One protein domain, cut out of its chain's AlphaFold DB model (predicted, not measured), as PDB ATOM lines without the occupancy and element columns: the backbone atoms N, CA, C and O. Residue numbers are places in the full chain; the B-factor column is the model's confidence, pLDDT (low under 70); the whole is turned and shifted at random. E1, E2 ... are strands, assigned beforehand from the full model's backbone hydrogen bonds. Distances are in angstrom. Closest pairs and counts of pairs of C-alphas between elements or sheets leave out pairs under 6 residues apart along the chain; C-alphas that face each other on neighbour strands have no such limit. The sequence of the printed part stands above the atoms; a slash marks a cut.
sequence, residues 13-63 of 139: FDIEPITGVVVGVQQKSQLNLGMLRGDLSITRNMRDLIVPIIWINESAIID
ATOM      1  N   PHE A  13     -10.221 -32.523  37.222       92.44
ATOM      2  CA  PHE A  13     -11.369 -31.898  37.863       92.44
ATOM      3  C   PHE A  13     -12.313 -33.013  38.305       92.44
ATOM      4  O   PHE A  13     -12.959 -33.655  37.477       92.44
ATOM      5  N   ASP A  14     -12.381 -33.243  39.608       92.44
ATOM      6  CA  ASP A  14     -13.308 -34.181  40.222       92.44
ATOM      7  C   ASP A  14     -14.622 -33.450  40.487       92.44
ATOM      8  O   ASP A  14     -14.690 -32.553  41.332       92.44
ATOM      9  N   ILE A  15     -15.666 -33.830  39.756       91.38
ATOM     10  CA  ILE A  15     -16.986 -33.194  39.809       91.38
ATOM     11  C   ILE A  15     -17.990 -34.199  40.363       91.38
ATOM     12  O   ILE A  15     -18.049 -35.346  39.919       91.38
ATOM     13  N   GLU A  16     -18.788 -33.772  41.337       89.81
ATOM     14  CA  GLU A  16     -19.875 -34.589  41.862       89.81
ATOM     15  C   GLU A  16     -21.029 -34.633  40.835       89.81
ATOM     16  O   GLU A  16     -21.487 -33.583  40.380       89.81
ATOM     17  N   PRO A  17     -21.491 -35.827  40.423       87.81
ATOM     18  CA  PRO A  17     -22.367 -35.973  39.259       87.81
ATOM     19  C   PRO A  17     -23.809 -35.489  39.465       87.81
ATOM     20  O   PRO A  17     -24.475 -35.185  38.478       87.81
ATOM     21  N   ILE A  18     -24.324 -35.437  40.699       86.38
ATOM     22  CA  ILE A  18     -25.729 -35.084  40.974       86.38
ATOM     23  C   ILE A  18     -25.906 -33.564  41.116       86.38
ATOM     24  O   ILE A  18     -26.895 -32.993  40.664       86.38
ATOM     25  N   THR A  19     -24.948 -32.906  41.753       85.94
ATOM     26  CA  THR A  19     -24.935 -31.488  42.129       85.94
ATOM     27  C   THR A  19     -24.061 -30.647  41.204       85.94
ATOM     28  O   THR A  19     -24.231 -29.432  41.159       85.94
ATOM     29  N   GLY A  20     -23.124 -31.261  40.470       87.62
ATOM     30  CA  GLY A  20     -22.180 -30.566  39.591       87.62
ATOM     31  C   GLY A  20     -21.079 -29.802  40.332       87.62
ATOM     32  O   GLY A  20     -20.342 -29.031  39.719       87.62
ATOM     33  N   VAL A  21     -20.960 -29.982  41.650       89.44
ATOM     34  CA  VAL A  21     -19.968 -29.276  42.467       89.44
ATOM     35  C   VAL A  21     -18.580 -29.888  42.270       89.44
ATOM     36  O   VAL A  21     -18.412 -31.106  42.327       89.44
ATOM     37  N   VAL A  22     -17.568 -29.039  42.077       88.75
ATOM     38  CA  VAL A  22     -16.160 -29.456  41.975       88.75
ATOM     39  C   VAL A  22     -15.637 -29.820  43.363       88.75
ATOM     40  O   VAL A  22     -15.480 -28.950  44.214       88.75
ATOM     41  N   VAL A  23     -15.358 -31.102  43.595       90.12
ATOM     42  CA  VAL A  23     -14.904 -31.651  44.887       90.12
ATOM     43  C   VAL A  23     -13.384 -31.614  45.033       90.12
ATOM     44  O   VAL A  23     -12.847 -31.530  46.144       90.12
ATOM     45  N   GLY A  24     -12.689 -31.671  43.905       90.88
ATOM     46  CA  GLY A  24     -11.244 -31.590  43.833       90.88
ATOM     47  C   GLY A  24     -10.826 -31.063  42.474       90.88
ATOM     48  O   GLY A  24     -11.377 -31.450  41.451       90.88
ATOM     49  N   VAL A  25      -9.846 -30.178  42.459       92.88
ATOM     50  CA  VAL A  25      -9.214 -29.710  41.231       92.88
ATOM     51  C   VAL A  25      -7.714 -29.693  41.429       92.88
ATOM     52  O   VAL A  25      -7.206 -29.298  42.480       92.88
ATOM     53  N   GLN A  26      -7.020 -30.121  40.390       92.75
ATOM     54  CA  GLN A  26      -5.590 -29.974  40.241       92.75
ATOM     55  C   GLN A  26      -5.338 -29.512  38.814       92.75
ATOM     56  O   GLN A  26      -5.471 -30.285  37.870       92.75
ATOM     57  N   GLN A  27      -4.947 -28.259  38.659       91.50
ATOM     58  CA  GLN A  27      -4.603 -27.662  37.384       91.50
ATOM     59  C   GLN A  27      -3.115 -27.328  37.363       91.50
ATOM     60  O   GLN A  27      -2.581 -26.690  38.270       91.50
ATOM     61  N   LYS A  28      -2.423 -27.794  36.326       91.31
ATOM     62  CA  LYS A  28      -1.009 -27.510  36.087       91.31
ATOM     63  C   LYS A  28      -0.887 -26.740  34.789       91.31
ATOM     64  O   LYS A  28      -1.280 -27.228  33.734       91.31
ATOM     65  N   SER A  29      -0.332 -25.541  34.882       91.50
ATOM     66  CA  SER A  29      -0.224 -24.607  33.766       91.50
ATOM     67  C   SER A  29       1.221 -24.158  33.604       91.50
ATOM     68  O   SER A  29       1.912 -23.893  34.587       91.50
ATOM     69  N   GLN A  30       1.678 -24.046  32.361       92.31
ATOM     70  CA  GLN A  30       3.013 -23.557  32.026       92.31
ATOM     71  C   GLN A  30       2.891 -22.258  31.236       92.31
ATOM     72  O   GLN A  30       2.228 -22.218  30.199       92.31
ATOM     73  N   LEU A  31       3.556 -21.202  31.703       93.50
ATOM     74  CA  LEU A  31       3.665 -19.955  30.954       93.50
ATOM     75  C   LEU A  31       4.914 -19.997  30.079       93.50
ATOM     76  O   LEU A  31       6.034 -20.165  30.570       93.50
ATOM     77  N   ASN A  32       4.702 -19.798  28.784       94.19
ATOM     78  CA  ASN A  32       5.734 -19.832  27.764       94.19
ATOM     79  C   ASN A  32       5.835 -18.481  27.063       94.19
ATOM     80  O   ASN A  32       4.817 -17.898  26.693       94.19
ATOM     81  N   LEU A  33       7.059 -18.012  26.836       92.94
ATOM     82  CA  LEU A  33       7.334 -16.820  26.045       92.94
ATOM     83  C   LEU A  33       7.884 -17.224  24.683       92.94
ATOM     84  O   LEU A  33       8.930 -17.864  24.587       92.94
ATOM     85  N   GLY A  34       7.178 -16.828  23.629       91.94
ATOM     86  CA  GLY A  34       7.687 -16.927  22.268       91.94
ATOM     87  C   GLY A  34       8.683 -15.804  22.013       91.94
ATOM     88  O   GLY A  34       8.301 -14.635  21.992       91.94
ATOM     89  N   MET A  35       9.952 -16.149  21.817       89.38
ATOM     90  CA  MET A  35      10.952 -15.210  21.324       89.38
ATOM     91  C   MET A  35      11.076 -15.410  19.822       89.38
ATOM     92  O   MET A  35      11.529 -16.462  19.373       89.38
ATOM     93  N   LEU A  36      10.639 -14.410  19.065       88.81
ATOM     94  CA  LEU A  36      10.712 -14.402  17.609       88.81
ATOM     95  C   LEU A  36      11.857 -13.498  17.165       88.81
ATOM     96  O   LEU A  36      12.103 -12.439  17.757       88.81
ATOM     97  N   ARG A  37      12.552 -13.904  16.107       87.00
ATOM     98  CA  ARG A  37      13.541 -13.068  15.439       87.00
ATOM     99  C   ARG A  37      12.845 -11.821  14.897       87.00
ATOM    100  O   ARG A  37      11.910 -11.909  14.107       87.00
ATOM    101  N   GLY A  38      13.330 -10.658  15.313       83.50
ATOM    102  CA  GLY A  38      12.855  -9.360  14.837       83.50
ATOM    103  C   GLY A  38      13.992  -8.511  14.280       83.50
ATOM    104  O   GLY A  38      15.159  -8.897  14.337       83.50
ATOM    105  N   ASP A  39      13.647  -7.327  13.780       84.44
ATOM    106  CA  ASP A  39      14.619  -6.365  13.243       84.44
ATOM    107  C   ASP A  39      15.385  -5.578  14.322       84.44
ATOM    108  O   ASP A  39      16.347  -4.869  14.015       84.44
ATOM    109  N   LEU A  40      15.014  -5.713  15.602       84.75
ATOM    110  CA  LEU A  40      15.781  -5.120  16.698       84.75
ATOM    111  C   LEU A  40      17.157  -5.785  16.803       84.75
ATOM    112  O   LEU A  40      17.261  -7.010  16.786       84.75
ATOM    113  N   SER A  41      18.220  -4.995  17.009       80.19
ATOM    114  CA  SER A  41      19.595  -5.528  17.048       80.19
ATOM    115  C   SER A  41      19.793  -6.626  18.102       80.19
ATOM    116  O   SER A  41      20.601  -7.529  17.892       80.19
ATOM    117  N   ILE A  42      19.007  -6.594  19.187       81.00
ATOM    118  CA  ILE A  42      19.060  -7.571  20.279       81.00
ATOM    119  C   ILE A  42      18.378  -8.911  19.939       81.00
ATOM    120  O   ILE A  42      18.803  -9.947  20.442       81.00
ATOM    121  N   THR A  43      17.365  -8.924  19.062       83.06
ATOM    122  CA  THR A  43      16.635 -10.141  18.646       83.06
ATOM    123  C   THR A  43      17.000 -10.614  17.236       83.06
ATOM    124  O   THR A  43      16.680 -11.743  16.864       83.06
ATOM    125  N   ARG A  44      17.748  -9.813  16.466       82.75
ATOM    126  CA  ARG A  44      18.147 -10.093  15.075       82.75
ATOM    127  C   ARG A  44      18.982 -11.363  14.905       82.75
ATOM    128  O   ARG A  44      18.887 -12.021  13.871       82.75
ATOM    129  N   ASN A  45      19.786 -11.727  15.908       85.38
ATOM    130  CA  ASN A  45      20.596 -12.951  15.877       85.38
ATOM    131  C   ASN A  45      19.989 -14.116  16.684       85.38
ATOM    132  O   ASN A  45      20.567 -15.202  16.727       85.38
ATOM    133  N   MET A  46      18.819 -13.926  17.304       84.50
ATOM    134  CA  MET A  46      18.112 -15.013  17.984       84.50
ATOM    135  C   MET A  46      17.448 -15.954  16.973       84.50
ATOM    136  O   MET A  46      17.180 -15.583  15.825       84.50
ATOM    137  N   ARG A  47      17.241 -17.203  17.400       85.50
ATOM    138  CA  ARG A  47      16.394 -18.181  16.707       85.50
ATOM    139  C   ARG A  47      15.000 -18.128  17.314       85.50
ATOM    140  O   ARG A  47      14.879 -17.837  18.502       85.50
ATOM    141  N   ASP A  48      13.999 -18.471  16.518       91.44
ATOM    142  CA  ASP A  48      12.632 -18.591  17.005       91.44
ATOM    143  C   ASP A  48      12.563 -19.744  18.001       91.44
ATOM    144  O   ASP A  48      12.869 -20.893  17.666       91.44
ATOM    145  N   LEU A  49      12.241 -19.432  19.254       91.62
ATOM    146  CA  LEU A  49      12.207 -20.427  20.314       91.62
ATOM    147  C   LEU A  49      11.192 -20.067  21.396       91.62
ATOM    148  O   LEU A  49      10.904 -18.899  21.661       91.62
ATOM    149  N   ILE A  50      10.649 -21.105  22.023       91.56
ATOM    150  CA  ILE A  50       9.681 -20.993  23.109       91.56
ATOM    151  C   ILE A  50      10.433 -21.197  24.421       91.56
ATOM    152  O   ILE A  50      10.975 -22.277  24.664       91.56
ATOM    153  N   VAL A  51      10.481 -20.162  25.260       92.00
ATOM    154  CA  VAL A  51      11.134 -20.219  26.572       92.00
ATOM    155  C   VAL A  51      10.086 -20.483  27.652       92.00
ATOM    156  O   VAL A  51       9.169 -19.671  27.804       92.00
ATOM    157  N   PRO A  52      10.213 -21.564  28.438       91.19
ATOM    158  CA  PRO A  52       9.406 -21.733  29.638       91.19
ATOM    159  C   PRO A  52       9.821 -20.699  30.686       91.19
ATOM    160  O   PRO A  52      10.995 -20.627  31.047       91.19
ATOM    161  N   ILE A  53       8.869 -19.915  31.193       94.31
ATOM    162  CA  ILE A  53       9.141 -18.947  32.264       94.31
ATOM    163  C   ILE A  53       8.784 -19.553  33.620       94.31
ATOM    164  O   ILE A  53       9.635 -19.630  34.504       94.31
ATOM    165  N   ILE A  54       7.533 -19.991  33.789       94.12
ATOM    166  CA  ILE A  54       7.015 -20.485  35.071       94.12
ATOM    167  C   ILE A  54       6.074 -21.674  34.894       94.12
ATOM    168  O   ILE A  54       5.418 -21.828  33.862       94.12
ATOM    169  N   TRP A  55       5.981 -22.467  35.958       91.06
ATOM    170  CA  TRP A  55       5.036 -23.564  36.119       91.06
ATOM    171  C   TRP A  55       4.171 -23.282  37.342       91.06
ATOM    172  O   TRP A  55       4.693 -23.036  38.428       91.06
ATOM    173  N   ILE A  56       2.857 -23.304  37.157       92.25
ATOM    174  CA  ILE A  56       1.865 -23.037  38.193       92.25
ATOM    175  C   ILE A  56       1.137 -24.342  38.483       92.25
ATOM    176  O   ILE A  56       0.653 -25.008  37.568       92.25
ATOM    177  N   ASN A  57       1.069 -24.693  39.763       91.06
ATOM    178  CA  ASN A  57       0.255 -25.782  40.275       91.06
ATOM    179  C   ASN A  57      -0.855 -25.156  41.125       91.06
ATOM    180  O   ASN A  57      -0.598 -24.646  42.213       91.06
ATOM    181  N   GLU A  58      -2.069 -25.173  40.593       89.00
ATOM    182  CA  GLU A  58      -3.276 -24.771  41.293       89.00
ATOM    183  C   GLU A  58      -4.002 -26.026  41.768       89.00
ATOM    184  O   GLU A  58      -4.344 -26.903  40.975       89.00
ATOM    185  N   SER A  59      -4.222 -26.131  43.074       90.81
ATOM    186  CA  SER A  59      -4.951 -27.244  43.671       90.81
ATOM    187  C   SER A  59      -5.981 -26.719  44.656       90.81
ATOM    188  O   SER A  59      -5.628 -25.946  45.549       90.81
ATOM    189  N   ALA A  60      -7.221 -27.181  44.546       88.88
ATOM    190  CA  ALA A  60      -8.245 -26.938  45.552       88.88
ATOM    191  C   ALA A  60      -8.951 -28.252  45.879       88.88
ATOM    192  O   ALA A  60      -9.414 -28.971  44.995       88.88
ATOM    193  N   ILE A  61      -9.000 -28.577  47.167       88.12
ATOM    194  CA  ILE A  61      -9.630 -29.791  47.679       88.12
ATOM    195  C   ILE A  61     -10.669 -29.349  48.698       88.12
ATOM    196  O   ILE A  61     -10.363 -28.562  49.595       88.12
ATOM    197  N   ILE A  62     -11.897 -29.848  48.562       86.88
ATOM    198  CA  ILE A  62     -12.952 -29.555  49.530       86.88
ATOM    199  C   ILE A  62     -12.597 -30.169  50.894       86.88
ATOM    200  O   ILE A  62     -12.353 -31.377  50.994       86.88
ATOM    201  N   ASP A  63     -12.648 -29.333  51.937       88.00
ATOM    202  CA  ASP A  63     -12.490 -29.720  53.342       88.00
ATOM    203  C   ASP A  63     -13.592 -30.678  53.822       88.00
ATOM    204  O   ASP A  63     -14.734 -30.630  53.357       88.00
TER     205      ASP A  63
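This is residues 13 to 63 of the 139 residues of the protein "Hypothetical protein" of Meloidogyne enterolobii (UniProt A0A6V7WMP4). A long, thin hairpin of two strands, E2 and E3 side by side, makes the rod, with the very short strand E1 beside the first residues of E2 at one end and the loop of residues 36 to 48 at the other. The printed part has 51 residues with three named strands, E1, E2 and E3 along the chain, and no named helix; they form one antiparallel sheet in the order E1, E2, E3, and the class is all strand. The whole is extended, with a radius of gyration of the C-alphas of 19.5 A and spans of 58 by 18 by 12 A.

E1, residues 13 to 15, and E2, residues 22 to 35, are a hairpin of antiparallel strands at 154 degrees. The C-alphas of Ile 15 and Val 22, which face each other, are 4.4 A apart, and N 14 and O 24 are within hydrogen-bond range at 2.8 A. E2 and E3, residues 49 to 61, are a second hairpin, antiparallel at 167 degrees. Their facing C-alphas run from 24 and 61, 4.5 A apart, to 35 and 49, 5.5 A apart; N 25 and O 60 are within hydrogen-bond range at 2.8 A, as are N 35 and O 49 at 2.9 A. E1 and E3 are the edge strands and are apart; E2 is the inner strand. The three form a meander, each strand the antiparallel neighbour of the one before.

E1 begins at C-alpha 13 (-11.369, -31.898, 37.863). E2 measures 36.9 A from first to last C-alpha, ending at C-alpha 35 (10.952, -15.210, 21.324). E3 measures 36.2 A and ends at C-alpha 61 (-9.630, -29.791, 47.679).

The C-alphas of Ile 18 and Ser 41, the two farthest apart, are 59.2 A apart. The link E1 to E2 is short, with 6 residues, and the link E2 to E3 is long, with 13. The printed part has no cut; its mean pLDDT is 89.2, and no printed residue is under 70.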